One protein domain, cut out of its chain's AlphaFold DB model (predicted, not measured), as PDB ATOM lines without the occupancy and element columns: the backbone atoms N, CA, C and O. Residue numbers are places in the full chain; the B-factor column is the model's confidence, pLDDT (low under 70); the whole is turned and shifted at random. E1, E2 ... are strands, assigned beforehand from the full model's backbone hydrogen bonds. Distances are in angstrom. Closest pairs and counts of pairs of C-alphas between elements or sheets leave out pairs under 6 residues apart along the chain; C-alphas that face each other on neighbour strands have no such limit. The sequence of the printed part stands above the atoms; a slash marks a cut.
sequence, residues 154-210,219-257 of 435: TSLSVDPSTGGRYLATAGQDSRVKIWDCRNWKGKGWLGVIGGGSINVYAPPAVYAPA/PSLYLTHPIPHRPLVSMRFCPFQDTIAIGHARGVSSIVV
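AT A GLANCE: This is residues 154 to 210 and 219 to 257 of the 435 residues of the protein "Putative U3 small nucleolar RNA-associated protein 7 Short=U3 snoRNA-associated protein 7" of Thanatephorus cucumeris (strain AG1-IB / isolate 7/3/14) (UniProt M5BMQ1). Three small antiparallel sheets of three strands each are gathered round E4, with few contacts between one sheet and the next. E4, an edge strand of the second sheet, is nearest to the middle of the whole; the first sheet, E1 to E3, and the third, E7 to E9, are on different sides of it, and E9 is the strand farthest out. The printed part has 96 residues with nine named strands, E1 to E9 in that order, and no named helix; the sheet orders are E1 - E2 - E3, E4 - E5 - E6 and E7 - E8 - E9. The class is all strand, though under half of the residues, 46 of 96, are in named strands. The whole is compact, with a radius of gyration of the C-alphas of 13.5 A and spans of 41 by 32 by 20 A.

IN THESE COORDINATES: E1, residues 154 to 158, begins with C-alpha 154 at (-15.037, 48.326, -39.447) and is 14.3 A long. E2 is residues 166 to 171, 16.8 A, and E3 is residues 176 to 180, 13.9 A. The shorter strands E4, residues 191 to 194, E5, residues 197 to 200, and E6, residues 223 to 226, follow; C-alpha 191 is at (-24.483, 41.855, -44.083). E7 is residues 232 to 237, 14.9 A, and E8 is residues 243 to 248, 15.9 A. E9, residues 251 to 256, is 17.2 A long and ends with C-alpha 256 at (-28.907, 28.652, -40.035).

HOW THE PARTS SIT: E1, E2 and E3 form a meander, each strand the antiparallel neighbour of the one before. In the hairpin E1 and E2, N 157 and O 168 are 3.0 A apart, within hydrogen-bond range; in the hairpin E2 and E3, N 169 and O 177 are at 2.8 A. The closest C-alphas of E2 and E4 are those of Ala 170 and Val 192, 6.9 A apart. E1 and E4 are near each other. E4 and E5 are a hairpin, with N 192 and O 199 at 2.9 A; E5 and E6 are antiparallel too, with N 200 and O 223 at 2.9 A. The closest C-alphas of E4 and E7 are those of Ile 193 and Leu 232, 7.6 A apart. E7, E8 and E9 form a second meander of two hairpins, with N 236 and O 245 at 2.8 A and N 246 and O 253 at 2.8 A. This sheet is only just strongly twisted, its C-alphas up to 4.3 A off the best plane. E1 and E7 are apart.

THE WHOLE: The two C-alphas farthest apart, those of Asn 183 and Arg 250, are 40.9 A apart. Residues 211 to 218 are not printed, and C-alphas 210 and 219 are 8.1 A apart across this cut, in the link from E5 to E6. Of the links that are printed whole, none is long. The mean pLDDT of the printed part is 71.0; 41 residues are under 70, among them residues 183 to 210.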
ATOM      1  N   THR A 154     -15.069  49.413 -40.432       73.44
ATOM      2  CA  THR A 154     -15.037  48.326 -39.447       73.44
ATOM      3  C   THR A 154     -15.038  46.956 -40.110       73.44
ATOM      4  O   THR A 154     -14.479  46.012 -39.560       73.44
ATOM      5  N   SER A 155     -15.668  46.824 -41.282       70.88
ATOM      6  CA  SER A 155     -15.708  45.562 -42.021       70.88
ATOM      7  C   SER A 155     -15.922  45.758 -43.522       70.88
ATOM      8  O   SER A 155     -16.473  46.766 -43.973       70.88
ATOM      9  N   LEU A 156     -15.476  44.764 -44.292       78.56
ATOM     10  CA  LEU A 156     -15.644  44.656 -45.739       78.56
ATOM     11  C   LEU A 156     -16.061  43.226 -46.106       78.56
ATOM     12  O   LEU A 156     -15.630  42.275 -45.455       78.56
ATOM     13  N   SER A 157     -16.866  43.074 -47.156       75.88
ATOM     14  CA  SER A 157     -17.227  41.771 -47.728       75.88
ATOM     15  C   SER A 157     -17.374  41.885 -49.241       75.88
ATOM     16  O   SER A 157     -17.941  42.856 -49.724       75.88
ATOM     17  N   VAL A 158     -16.898  40.900 -49.993       78.31
ATOM     18  CA  VAL A 158     -17.045  40.831 -51.457       78.31
ATOM     19  C   VAL A 158     -17.976  39.672 -51.785       78.31
ATOM     20  O   VAL A 158     -17.896  38.643 -51.120       78.31
ATOM     21  N   ASP A 159     -18.847  39.837 -52.780       74.31
ATOM     22  CA  ASP A 159     -19.711  38.763 -53.274       74.31
ATOM     23  C   ASP A 159     -18.921  37.774 -54.161       74.31
ATOM     24  O   ASP A 159     -18.481  38.161 -55.250       74.31
ATOM     25  N   PRO A 160     -18.740  36.505 -53.739       71.19
ATOM     26  CA  PRO A 160     -18.040  35.502 -54.537       71.19
ATOM     27  C   PRO A 160     -18.868  35.020 -55.734       71.19
ATOM     28  O   PRO A 160     -18.303  34.772 -56.796       71.19
ATOM     29  N   SER A 161     -20.198  34.948 -55.596       67.19
ATOM     30  CA  SER A 161     -21.096  34.323 -56.584       67.19
ATOM     31  C   SER A 161     -21.095  35.043 -57.934       67.19
ATOM     32  O   SER A 161     -21.255  34.443 -58.992       67.19
ATOM     33  N   THR A 162     -20.872  36.357 -57.912       68.31
ATOM     34  CA  THR A 162     -20.834  37.187 -59.116       68.31
ATOM     35  C   THR A 162     -19.419  37.429 -59.645       68.31
ATOM     36  O   THR A 162     -19.254  38.216 -60.582       68.31
ATOM     37  N   GLY A 163     -18.401  36.773 -59.073       69.19
ATOM     38  CA  GLY A 163     -16.994  37.011 -59.401       69.19
ATOM     39  C   GLY A 163     -16.478  38.346 -58.859       69.19
ATOM     40  O   GLY A 163     -15.681  39.015 -59.511       69.19
ATOM     41  N   GLY A 164     -16.979  38.785 -57.700       73.38
ATOM     42  CA  GLY A 164     -16.526  40.010 -57.040       73.38
ATOM     43  C   GLY A 164     -17.110  41.308 -57.592       73.38
ATOM     44  O   GLY A 164     -16.526  42.372 -57.388       73.38
ATOM     45  N   ARG A 165     -18.266  41.262 -58.272       72.62
ATOM     46  CA  ARG A 165     -18.910  42.469 -58.835       72.62
ATOM     47  C   ARG A 165     -19.382  43.445 -57.773       72.62
ATOM     48  O   ARG A 165     -19.421  44.640 -58.043       72.62
ATOM     49  N   TYR A 166     -19.749  42.951 -56.597       73.75
ATOM     50  CA  TYR A 166     -20.258  43.786 -55.522       73.75
ATOM     51  C   TYR A 166     -19.346  43.725 -54.300       73.75
ATOM     52  O   TYR A 166     -18.952  42.648 -53.851       73.75
ATOM     53  N   LEU A 167     -19.050  44.900 -53.747       73.06
ATOM     54  CA  LEU A 167     -18.284  45.077 -52.522       73.06
ATOM     55  C   LEU A 167     -19.118  45.813 -51.486       73.06
ATOM     56  O   LEU A 167     -19.584  46.922 -51.708       73.06
ATOM     57  N   ALA A 168     -19.208  45.228 -50.312       74.12
ATOM     58  CA  ALA A 168     -19.847  45.757 -49.133       74.12
ATOM     59  C   ALA A 168     -18.824  46.413 -48.191       74.12
ATOM     60  O   ALA A 168     -17.820  45.791 -47.853       74.12
ATOM     61  N   THR A 169     -19.094  47.630 -47.710       72.12
ATOM     62  CA  THR A 169     -18.324  48.318 -46.658       72.12
ATOM     63  C   THR A 169     -19.232  48.720 -45.497       72.12
ATOM     64  O   THR A 169     -20.294  49.311 -45.706       72.12
ATOM     65  N   ALA A 170     -18.807  48.454 -44.263       71.94
ATOM     66  CA  ALA A 170     -19.446  48.991 -43.062       71.94
ATOM     67  C   ALA A 170     -18.462  49.869 -42.289       71.94
ATOM     68  O   ALA A 170     -17.287  49.524 -42.151       71.94
ATOM     69  N   GLY A 171     -18.939  51.007 -41.793       69.12
ATOM     70  CA  GLY A 171     -18.135  51.966 -41.045       69.12
ATOM     71  C   GLY A 171     -18.630  52.183 -39.622       69.12
ATOM     72  O   GLY A 171     -19.784  51.915 -39.284       69.12
ATOM     73  N   GLN A 172     -17.759  52.762 -38.793       69.56
ATOM     74  CA  GLN A 172     -18.108  53.233 -37.446       69.56
ATOM     75  C   GLN A 172     -19.162  54.359 -37.465       69.56
ATOM     76  O   GLN A 172     -19.741  54.693 -36.436       69.56
ATOM     77  N   ASP A 173     -19.463  54.919 -38.640       61.25
ATOM     78  CA  ASP A 173     -20.572  55.847 -38.866       61.25
ATOM     79  C   ASP A 173     -21.956  55.168 -38.839       61.25
ATOM     80  O   ASP A 173     -22.954  55.800 -39.193       61.25
ATOM     81  N   SER A 174     -22.024  53.894 -38.423       63.69
ATOM     82  CA  SER A 174     -23.229  53.053 -38.387       63.69
ATOM     83  C   SER A 174     -23.904  52.927 -39.753       63.69
ATOM     84  O   SER A 174     -25.089  52.604 -39.848       63.69
ATOM     85  N   ARG A 175     -23.152  53.207 -40.823       59.59
ATOM     86  CA  ARG A 175     -23.621  53.141 -42.199       59.59
ATOM     87  C   ARG A 175     -22.932  52.022 -42.931       59.59
ATOM     88  O   ARG A 175     -21.840  51.558 -42.610       59.59
ATOM     89  N   VAL A 176     -23.644  51.607 -43.954       65.56
ATOM     90  CA  VAL A 176     -23.448  50.370 -44.667       65.56
ATOM     91  C   VAL A 176     -23.615  50.747 -46.122       65.56
ATOM     92  O   VAL A 176     -24.680  51.220 -46.519       65.56
ATOM     93  N   LYS A 177     -22.528  50.667 -46.883       66.94
ATOM     94  CA  LYS A 177     -22.502  51.060 -48.289       66.94
ATOM     95  C   LYS A 177     -22.088  49.883 -49.130       66.94
ATOM     96  O   LYS A 177     -21.320  49.033 -48.697       66.94
ATOM     97  N   ILE A 178     -22.585  49.876 -50.352       68.44
ATOM     98  CA  ILE A 178     -22.224  48.854 -51.306       68.44
ATOM     99  C   ILE A 178     -21.784  49.504 -52.591       68.44
ATOM    100  O   ILE A 178     -22.259  50.583 -52.941       68.44
ATOM    101  N   TRP A 179     -20.855  48.847 -53.253       70.06
ATOM    102  CA  TRP A 179     -20.119  49.314 -54.399       70.06
ATOM    103  C   TRP A 179     -20.249  48.286 -55.510       70.06
ATOM    104  O   TRP A 179     -20.104  47.091 -55.269       70.06
ATOM    105  N   ASP A 180     -20.483  48.767 -56.724       71.94
ATOM    106  CA  ASP A 180     -20.244  47.985 -57.930       71.94
ATOM    107  C   ASP A 180     -18.761  48.140 -58.299       71.94
ATOM    108  O   ASP A 180     -18.314  49.244 -58.625       71.94
ATOM    109  N   CYS A 181     -17.997  47.051 -58.215       71.12
ATOM    110  CA  CYS A 181     -16.554  47.007 -58.454       71.12
ATOM    111  C   CYS A 181     -16.178  47.301 -59.914       71.12
ATOM    112  O   CYS A 181     -15.034  47.659 -60.180       71.12
ATOM    113  N   ARG A 182     -17.121  47.200 -60.865       71.12
ATOM    114  CA  ARG A 182     -16.869  47.538 -62.278       71.12
ATOM    115  C   ARG A 182     -16.863  49.041 -62.505       71.12
ATOM    116  O   ARG A 182     -16.003  49.580 -63.188       71.12
ATOM    117  N   ASN A 183     -17.839  49.727 -61.915       64.94
ATOM    118  CA  ASN A 183     -18.060  51.154 -62.137       64.94
ATOM    119  C   ASN A 183     -17.565  52.040 -60.987       64.94
ATOM    120  O   ASN A 183     -17.674  53.264 -61.091       64.94
ATOM    121  N   TRP A 184     -17.077  51.447 -59.888       56.72
ATOM    122  CA  TRP A 184     -16.690  52.110 -58.634       56.72
ATOM    123  C   TRP A 184     -17.687  53.195 -58.198       56.72
ATOM    124  O   TRP A 184     -17.332  54.255 -57.680       56.72
ATOM    125  N   LYS A 185     -18.976  52.932 -58.432       52.06
ATOM    126  CA  LYS A 185     -20.105  53.770 -58.025       52.06
ATOM    127  C   LYS A 185     -20.861  53.022 -56.936       52.06
ATOM    128  O   LYS A 185     -21.100  51.823 -57.053       52.06
ATOM    129  N   GLY A 186     -21.220  53.728 -55.867       46.09
ATOM    130  CA  GLY A 186     -21.915  53.125 -54.732       46.09
ATOM    131  C   GLY A 186     -23.320  52.654 -55.118       46.09
ATOM    132  O   GLY A 186     -24.188  53.501 -55.314       46.09
ATOM    133  N   LYS A 187     -23.520  51.335 -55.245       46.31
ATOM    134  CA  LYS A 187     -24.795  50.604 -55.379       46.31
ATOM    135  C   LYS A 187     -24.602  49.130 -54.933       46.31
ATOM    136  O   LYS A 187     -23.595  48.545 -55.313       46.31
ATOM    137  N   GLY A 188     -25.549  48.510 -54.202       39.66
ATOM    138  CA  GLY A 188     -25.631  47.030 -53.992       39.66
ATOM    139  C   GLY A 188     -25.908  46.504 -52.560       39.66
ATOM    140  O   GLY A 188     -26.332  47.310 -51.764       39.66
ATOM    141  N   TRP A 189     -25.651  45.211 -52.246       35.69
ATOM    142  CA  TRP A 189     -25.943  44.266 -51.100       35.69
ATOM    143  C   TRP A 189     -25.010  44.176 -49.854       35.69
ATOM    144  O   TRP A 189     -23.795  44.275 -50.021       35.69
ATOM    145  N   LEU A 190     -25.502  43.902 -48.621       48.50
ATOM    146  CA  LEU A 190     -24.618  43.809 -47.428       48.50
ATOM    147  C   LEU A 190     -25.071  42.843 -46.310       48.50
ATOM    148  O   LEU A 190     -26.221  42.455 -46.270       48.50
ATOM    149  N   GLY A 191     -24.177  42.471 -45.386       40.56
ATOM    150  CA  GLY A 191     -24.483  41.855 -44.083       40.56
ATOM    151  C   GLY A 191     -23.669  42.540 -42.982       40.56
ATOM    152  O   GLY A 191     -22.451  42.659 -43.107       40.56
ATOM    153  N   VAL A 192     -24.321  43.055 -41.935       54.75
ATOM    154  CA  VAL A 192     -23.717  43.990 -40.962       54.75
ATOM    155  C   VAL A 192     -23.728  43.388 -39.570       54.75
ATOM    156  O   VAL A 192     -24.767  42.934 -39.087       54.75
ATOM    157  N   ILE A 193     -22.595  43.483 -38.883       51.44
ATOM    158  CA  ILE A 193     -22.534  43.309 -37.435       51.44
ATOM    159  C   ILE A 193     -22.864  44.666 -36.810       51.44
ATOM    160  O   ILE A 193     -22.054  45.588 -36.863       51.44
ATOM    161  N   GLY A 194     -24.065  44.806 -36.250       48.72
ATOM    162  CA  GLY A 194     -24.523  46.044 -35.619       48.72
ATOM    163  C   GLY A 194     -24.927  45.791 -34.174       48.72
ATOM    164  O   GLY A 194     -25.795  44.968 -33.919       48.72
ATOM    165  N   GLY A 195     -24.299  46.475 -33.211       52.66
ATOM    166  CA  GLY A 195     -24.803  46.565 -31.829       52.66
ATOM    167  C   GLY A 195     -25.077  45.237 -31.105       52.66
ATOM    168  O   GLY A 195     -25.885  45.221 -30.177       52.66
ATOM    169  N   GLY A 196     -24.429  44.139 -31.518       58.16
ATOM    170  CA  GLY A 196     -24.607  42.782 -30.989       58.16
ATOM    171  C   GLY A 196     -25.798  41.988 -31.545       58.16
ATOM    172  O   GLY A 196     -26.197  40.992 -30.940       58.16
ATOM    173  N   SER A 197     -26.349  42.402 -32.685       64.00
ATOM    174  CA  SER A 197     -27.154  41.556 -33.567       64.00
ATOM    175  C   SER A 197     -26.460  41.378 -34.915       64.00
ATOM    176  O   SER A 197     -25.624  42.187 -35.331       64.00
ATOM    177  N   ILE A 198     -26.811  40.290 -35.593       66.25
ATOM    178  CA  ILE A 198     -26.411  40.047 -36.975       66.25
ATOM    179  C   ILE A 198     -27.588  40.390 -37.859       66.25
ATOM    180  O   ILE A 198     -28.684  39.864 -37.665       66.25
ATOM    181  N   ASN A 199     -27.321  41.256 -38.827       68.94
ATOM    182  CA  ASN A 199     -28.283  41.706 -39.810       68.94
ATOM    183  C   ASN A 199     -27.866  41.144 -41.170       68.94
ATOM    184  O   ASN A 199     -26.849  41.563 -41.730       68.94
ATOM    185  N   VAL A 200     -28.637  40.185 -41.680       67.44
ATOM    186  CA  VAL A 200     -28.452  39.597 -43.013       67.44
ATOM    187  C   VAL A 200     -29.419  40.270 -43.984       67.44
ATOM    188  O   VAL A 200     -30.559  40.550 -43.615       67.44
ATOM    189  N   TYR A 201     -28.991  40.519 -45.221       64.62
ATOM    190  CA  TYR A 201     -29.827  41.072 -46.290       64.62
ATOM    191  C   TYR A 201     -29.835  40.082 -47.467       64.62
ATOM    192  O   TYR A 201     -28.787  39.534 -47.802       64.62
ATOM    193  N   ALA A 202     -30.996  39.829 -48.081       53.84
ATOM    194  CA  ALA A 202     -31.163  38.777 -49.094       53.84
ATOM    195  C   ALA A 202     -31.299  39.331 -50.515       53.84
ATOM    196  O   ALA A 202     -32.142  40.212 -50.697       53.84
ATOM    197  N   PRO A 203     -30.602  38.766 -51.525       52.75
ATOM    198  CA  PRO A 203     -30.931  38.922 -52.952       52.75
ATOM    199  C   PRO A 203     -32.352  38.421 -53.226       52.75
ATOM    200  O   PRO A 203     -32.605  37.273 -52.874       52.75
ATOM    201  N   PRO A 204     -33.316  39.192 -53.802       48.59
ATOM    202  CA  PRO A 204     -33.265  40.468 -54.537       48.59
ATOM    203  C   PRO A 204     -33.855  41.722 -53.816       48.59
ATOM    204  O   PRO A 204     -34.202  42.702 -54.478       48.59
ATOM    205  N   ALA A 205     -33.878  41.797 -52.480       47.72
ATOM    206  CA  ALA A 205     -34.428  42.959 -51.742       47.72
ATOM    207  C   ALA A 205     -33.573  44.254 -51.756       47.72
ATOM    208  O   ALA A 205     -34.075  45.350 -51.528       47.72
ATOM    209  N   VAL A 206     -32.284  44.160 -52.062       49.53
ATOM    210  CA  VAL A 206     -31.328  45.274 -52.220       49.53
ATOM    211  C   VAL A 206     -31.264  45.820 -53.668       49.53
ATOM    212  O   VAL A 206     -30.437  46.677 -53.976       49.53
ATOM    213  N   TYR A 207     -32.162  45.386 -54.570       45.81
ATOM    214  CA  TYR A 207     -32.324  45.986 -55.910       45.81
ATOM    215  C   TYR A 207     -33.423  47.054 -55.964       45.81
ATOM    216  O   TYR A 207     -33.527  47.744 -56.977       45.81
ATOM    217  N   ALA A 208     -34.234  47.225 -54.914       38.50
ATOM    218  CA  ALA A 208     -35.248  48.270 -54.917       38.50
ATOM    219  C   ALA A 208     -34.564  49.638 -54.726       38.50
ATOM    220  O   ALA A 208     -33.980  49.875 -53.663       38.50
ATOM    221  N   PRO A 209     -34.596  50.551 -55.719       41.12
ATOM    222  CA  PRO A 209     -34.204  51.927 -55.470       41.12
ATOM    223  C   PRO A 209     -35.069  52.450 -54.326       41.12
ATOM    224  O   PRO A 209     -36.290  52.270 -54.328       41.12
ATOM    225  N   ALA A 210     -34.441  53.087 -53.338       45.34
ATOM    226  CA  ALA A 210     -35.190  53.855 -52.361       45.34
ATOM    227  C   ALA A 210     -36.142  54.790 -53.143       45.34
ATOM    228  O   ALA A 210     -35.687  55.419 -54.104       45.34
ATOM    229  N   PRO A 219     -32.730  48.977 -46.685       57.41
ATOM    230  CA  PRO A 219     -33.284  47.823 -47.381       57.41
ATOM    231  C   PRO A 219     -33.817  46.820 -46.357       57.41
ATOM    232  O   PRO A 219     -33.253  46.687 -45.264       57.41
ATOM    233  N   SER A 220     -34.921  46.152 -46.695       62.03
ATOM    234  CA  SER A 220     -35.546  45.195 -45.789       62.03
ATOM    235  C   SER A 220     -34.536  44.123 -45.382       62.03
ATOM    236  O   SER A 220     -33.839  43.528 -46.207       62.03
ATOM    237  N   LEU A 221     -34.427  43.928 -44.070       70.38
ATOM    238  CA  LEU A 221     -33.558  42.923 -43.475       70.38
ATOM    239  C   LEU A 221     -34.135  41.542 -43.777       70.38
ATOM    240  O   LEU A 221     -35.325  41.313 -43.574       70.38
ATOM    241  N   TYR A 222     -33.288  40.631 -44.246       78.25
ATOM    242  CA  TYR A 222     -33.670  39.240 -44.471       78.25
ATOM    243  C   TYR A 222     -33.845  38.497 -43.153       78.25
ATOM    244  O   TYR A 222     -34.834  37.800 -42.951       78.25
ATOM    245  N   LEU A 223     -32.885  38.670 -42.244       80.19
ATOM    246  CA  LEU A 223     -32.899  38.029 -40.939       80.19
ATOM    247  C   LEU A 223     -32.145  38.892 -39.930       80.19
ATOM    248  O   LEU A 223     -31.059  39.403 -40.219       80.19
ATOM    249  N   THR A 224     -32.720  39.026 -38.738       82.81
ATOM    250  CA  THR A 224     -32.052  39.601 -37.571       82.81
ATOM    251  C   THR A 224     -31.955  38.545 -36.481       82.81
ATOM    252  O   THR A 224     -32.957  37.971 -36.062       82.81
ATOM    253  N   HIS A 225     -30.735  38.268 -36.022       83.94
ATOM    254  CA  HIS A 225     -30.519  37.357 -34.900       83.94
ATOM    255  C   HIS A 225     -29.720  38.058 -33.797       83.94
ATOM    256  O   HIS A 225     -28.558  38.426 -34.017       83.94
ATOM    257  N   PRO A 226     -30.301  38.262 -32.602       85.81
ATOM    258  CA  PRO A 226     -29.568  38.798 -31.464       85.81
ATOM    259  C   PRO A 226     -28.642  37.724 -30.887       85.81
ATOM    260  O   PRO A 226     -29.067  36.597 -30.643       85.81
ATOM    261  N   ILE A 227     -27.373  38.061 -30.647       83.31
ATOM    262  CA  ILE A 227     -26.429  37.140 -30.001       83.31
ATOM    263  C   ILE A 227     -26.107  37.658 -28.599       83.31
ATOM    264  O   ILE A 227     -25.646  38.796 -28.453       83.31
ATOM    265  N   PRO A 228     -26.327  36.840 -27.552       81.12
ATOM    266  CA  PRO A 228     -26.090  37.263 -26.174       81.12
ATOM    267  C   PRO A 228     -24.596  37.397 -25.856       81.12
ATOM    268  O   PRO A 228     -24.209  38.128 -24.949       81.12
ATOM    269  N   HIS A 229     -23.736  36.690 -26.589       82.31
ATOM    270  CA  HIS A 229     -22.295  36.667 -26.366       82.31
ATOM    271  C   HIS A 229     -21.610  37.806 -27.128       82.31
ATOM    272  O   HIS A 229     -21.591  37.829 -28.356       82.31
ATOM    273  N   ARG A 230     -21.045  38.761 -26.381       79.50
ATOM    274  CA  ARG A 230     -20.372  39.959 -26.901       79.50
ATOM    275  C   ARG A 230     -18.959  40.084 -26.312       79.50
ATOM    276  O   ARG A 230     -18.750  39.616 -25.193       79.50
ATOM    277  N   PRO A 231     -18.020  40.752 -27.006       83.38
ATOM    278  CA  PRO A 231     -18.128  41.291 -28.369       83.38
ATOM    279  C   PRO A 231     -18.186  40.207 -29.459       83.38
ATOM    280  O   PRO A 231     -17.684  39.096 -29.274       83.38
ATOM    281  N   LEU A 232     -18.810  40.551 -30.590       82.06
ATOM    282  CA  LEU A 232     -18.719  39.788 -31.838       82.06
ATOM    283  C   LEU A 232     -17.424  40.195 -32.547       82.06
ATOM    284  O   LEU A 232     -17.145  41.385 -32.672       82.06
ATOM    285  N   VAL A 233     -16.634  39.211 -32.970       83.75
ATOM    286  CA  VAL A 233     -15.294  39.411 -33.542       83.75
ATOM    287  C   VAL A 233     -15.319  39.225 -35.053       83.75
ATOM    288  O   VAL A 233     -14.768  40.036 -35.791       83.75
ATOM    289  N   SER A 234     -15.956  38.156 -35.526       84.44
ATOM    290  CA  SER A 234     -15.971  37.804 -36.942       84.44
ATOM    291  C   SER A 234     -17.231  37.031 -37.306       84.44
ATOM    292  O   SER A 234     -17.887  36.438 -36.451       84.44
ATOM    293  N   MET A 235     -17.567  37.030 -38.591       84.81
ATOM    294  CA  MET A 235     -18.603  36.172 -39.151       84.81
ATOM    295  C   MET A 235     -18.161  35.665 -40.520       84.81
ATOM    296  O   MET A 235     -17.438  36.365 -41.235       84.81
ATOM    297  N   ARG A 236     -18.574  34.455 -40.887       86.06
ATOM    298  CA  ARG A 236     -18.277  33.855 -42.187       86.06
ATOM    299  C   ARG A 236     -19.415  32.934 -42.603       86.06
ATOM    300  O   ARG A 236     -19.821  32.078 -41.823       86.06
ATOM    301  N   PHE A 237     -19.909  33.105 -43.823       85.75
ATOM    302  CA  PHE A 237     -20.832  32.147 -44.425       85.75
ATOM    303  C   PHE A 237     -20.096  30.857 -44.783       85.75
ATOM    304  O   PHE A 237     -18.946  30.891 -45.233       85.75
ATOM    305  N   CYS A 238     -20.758  29.727 -44.572       86.31
ATOM    306  CA  CYS A 238     -20.331  28.455 -45.124       86.31
ATOM    307  C   CYS A 238     -20.680  28.446 -46.622       86.31
ATOM    308  O   CYS A 238     -21.849  28.612 -46.947       86.31
ATOM    309  N   PRO A 239     -19.721  28.254 -47.545       84.31
ATOM    310  CA  PRO A 239     -19.977  28.446 -48.978       84.31
ATOM    311  C   PRO A 239     -21.115  27.588 -49.558       84.31
ATOM    312  O   PRO A 239     -21.921  28.088 -50.330       84.31
ATOM    313  N   PHE A 240     -21.220  26.320 -49.144       85.44
ATOM    314  CA  PHE A 240     -22.165  25.338 -49.715       85.44
ATOM    315  C   PHE A 240     -23.275  24.917 -48.751       85.44
ATOM    316  O   PHE A 240     -23.962  23.922 -48.968       85.44
ATOM    317  N   GLN A 241     -23.398  25.602 -47.616       88.00
ATOM    318  CA  GLN A 241     -24.394  25.282 -46.603       88.00
ATOM    319  C   GLN A 241     -25.072  26.559 -46.153       88.00
ATOM    320  O   GLN A 241     -24.422  27.585 -45.990       88.00
ATOM    321  N   ASP A 242     -26.353  26.450 -45.834       90.06
ATOM    322  CA  ASP A 242     -27.175  27.537 -45.312       90.06
ATOM    323  C   ASP A 242     -26.850  27.851 -43.845       90.06
ATOM    324  O   ASP A 242     -27.709  27.842 -42.966       90.06
ATOM    325  N   THR A 243     -25.575  28.082 -43.539       90.19
ATOM    326  CA  THR A 243     -25.097  28.372 -42.190       90.19
ATOM    327  C   THR A 243     -24.101  29.521 -42.200       90.19
ATOM    328  O   THR A 243     -23.249  29.648 -43.078       90.19
ATOM    329  N   ILE A 244     -24.194  30.361 -41.175       89.25
ATOM    330  CA  ILE A 244     -23.218  31.402 -40.881       89.25
ATOM    331  C   ILE A 244     -22.525  31.069 -39.562       89.25
ATOM    332  O   ILE A 244     -23.173  30.837 -38.540       89.25
ATOM    333  N   ALA A 245     -21.197  31.032 -39.585       90.94
ATOM    334  CA  ALA A 245     -20.363  30.869 -38.404       90.94
ATOM    335  C   ALA A 245     -19.980  32.241 -37.850       90.94
ATOM    336  O   ALA A 245     -19.571  33.132 -38.596       90.94
ATOM    337  N   ILE A 246     -20.104  32.414 -36.539       90.50
ATOM    338  CA  ILE A 246     -19.901  33.693 -35.860       90.50
ATOM    339  C   ILE A 246     -18.928  33.494 -34.711       90.50
ATOM    340  O   ILE A 246     -19.183  32.708 -33.801       90.50
ATOM    341  N   GLY A 247     -17.824  34.230 -34.743       90.94
ATOM    342  CA  GLY A 247     -16.871  34.321 -33.649       90.94
ATOM    343  C   GLY A 247     -17.321  35.364 -32.631       90.94
ATOM    344  O   GLY A 247     -17.498  36.536 -32.964       90.94
ATOM    345  N   HIS A 248     -17.468  34.951 -31.377       92.00
ATOM    346  CA  HIS A 248     -17.784  35.808 -30.237       92.00
ATOM    347  C   HIS A 248     -16.808  35.546 -29.082       92.00
ATOM    348  O   HIS A 248     -16.138  34.518 -29.047       92.00
ATOM    349  N   ALA A 249     -16.753  36.413 -28.071       90.12
ATOM    350  CA  ALA A 249     -15.801  36.252 -26.959       90.12
ATOM    351  C   ALA A 249     -15.860  34.888 -26.228       90.12
ATOM    352  O   ALA A 249     -14.846  34.425 -25.716       90.12
ATOM    353  N   ARG A 250     -17.020  34.214 -26.203       89.56
ATOM    354  CA  ARG A 250     -17.190  32.872 -25.599       89.56
ATOM    355  C   ARG A 250     -16.876  31.691 -26.537       89.56
ATOM    356  O   ARG A 250     -17.189  30.561 -26.182       89.56
ATOM    357  N   GLY A 251     -16.331  31.921 -27.736       91.25
ATOM    358  CA  GLY A 251     -16.111  30.876 -28.748       91.25
ATOM    359  C   GLY A 251     -16.823  31.140 -30.078       91.25
ATOM    360  O   GLY A 251     -16.842  32.269 -30.561       91.25
ATOM    361  N   VAL A 252     -17.394  30.097 -30.684       92.25
ATOM    362  CA  VAL A 252     -18.054  30.173 -31.997       92.25
ATOM    363  C   VAL A 252     -19.496  29.695 -31.884       92.25
ATOM    364  O   VAL A 252     -19.762  28.659 -31.281       92.25
ATOM    365  N   SER A 253     -20.416  30.431 -32.499       91.94
ATOM    366  CA  SER A 253     -21.817  30.042 -32.671       91.94
ATOM    367  C   SER A 253     -22.153  29.967 -34.157       91.94
ATOM    368  O   SER A 253     -21.791  30.876 -34.903       91.94
ATOM    369  N   SER A 254     -22.862  28.929 -34.594       92.06
ATOM    370  CA  SER A 254     -23.372  28.809 -35.965       92.06
ATOM    371  C   SER A 254     -24.886  28.991 -35.995       92.06
ATOM    372  O   SER A 254     -25.588  28.376 -35.194       92.06
ATOM    373  N   ILE A 255     -25.389  29.798 -36.927       91.88
ATOM    374  CA  ILE A 255     -26.827  30.030 -37.128       91.88
ATOM    375  C   ILE A 255     -27.193  29.598 -38.545       91.88
ATOM    376  O   ILE A 255     -26.408  29.788 -39.472       91.88
ATOM    377  N   VAL A 256     -28.379  29.017 -38.716       92.31
ATOM    378  CA  VAL A 256     -28.907  28.652 -40.035       92.31
ATOM    379  C   VAL A 256     -29.470  29.898 -40.713       92.31
ATOM    380  O   VAL A 256     -30.307  30.598 -40.142       92.31
ATOM    381  N   VAL A 257     -29.008  30.170 -41.930       88.94
ATOM    382  CA  VAL A 257     -29.481  31.265 -42.779       88.94
ATOM    383  C   VAL A 257     -29.937  30.638 -44.095       88.94
ATOM    384  O   VAL A 257     -29.086  30.324 -44.929       88.94
TER     385      VAL A 257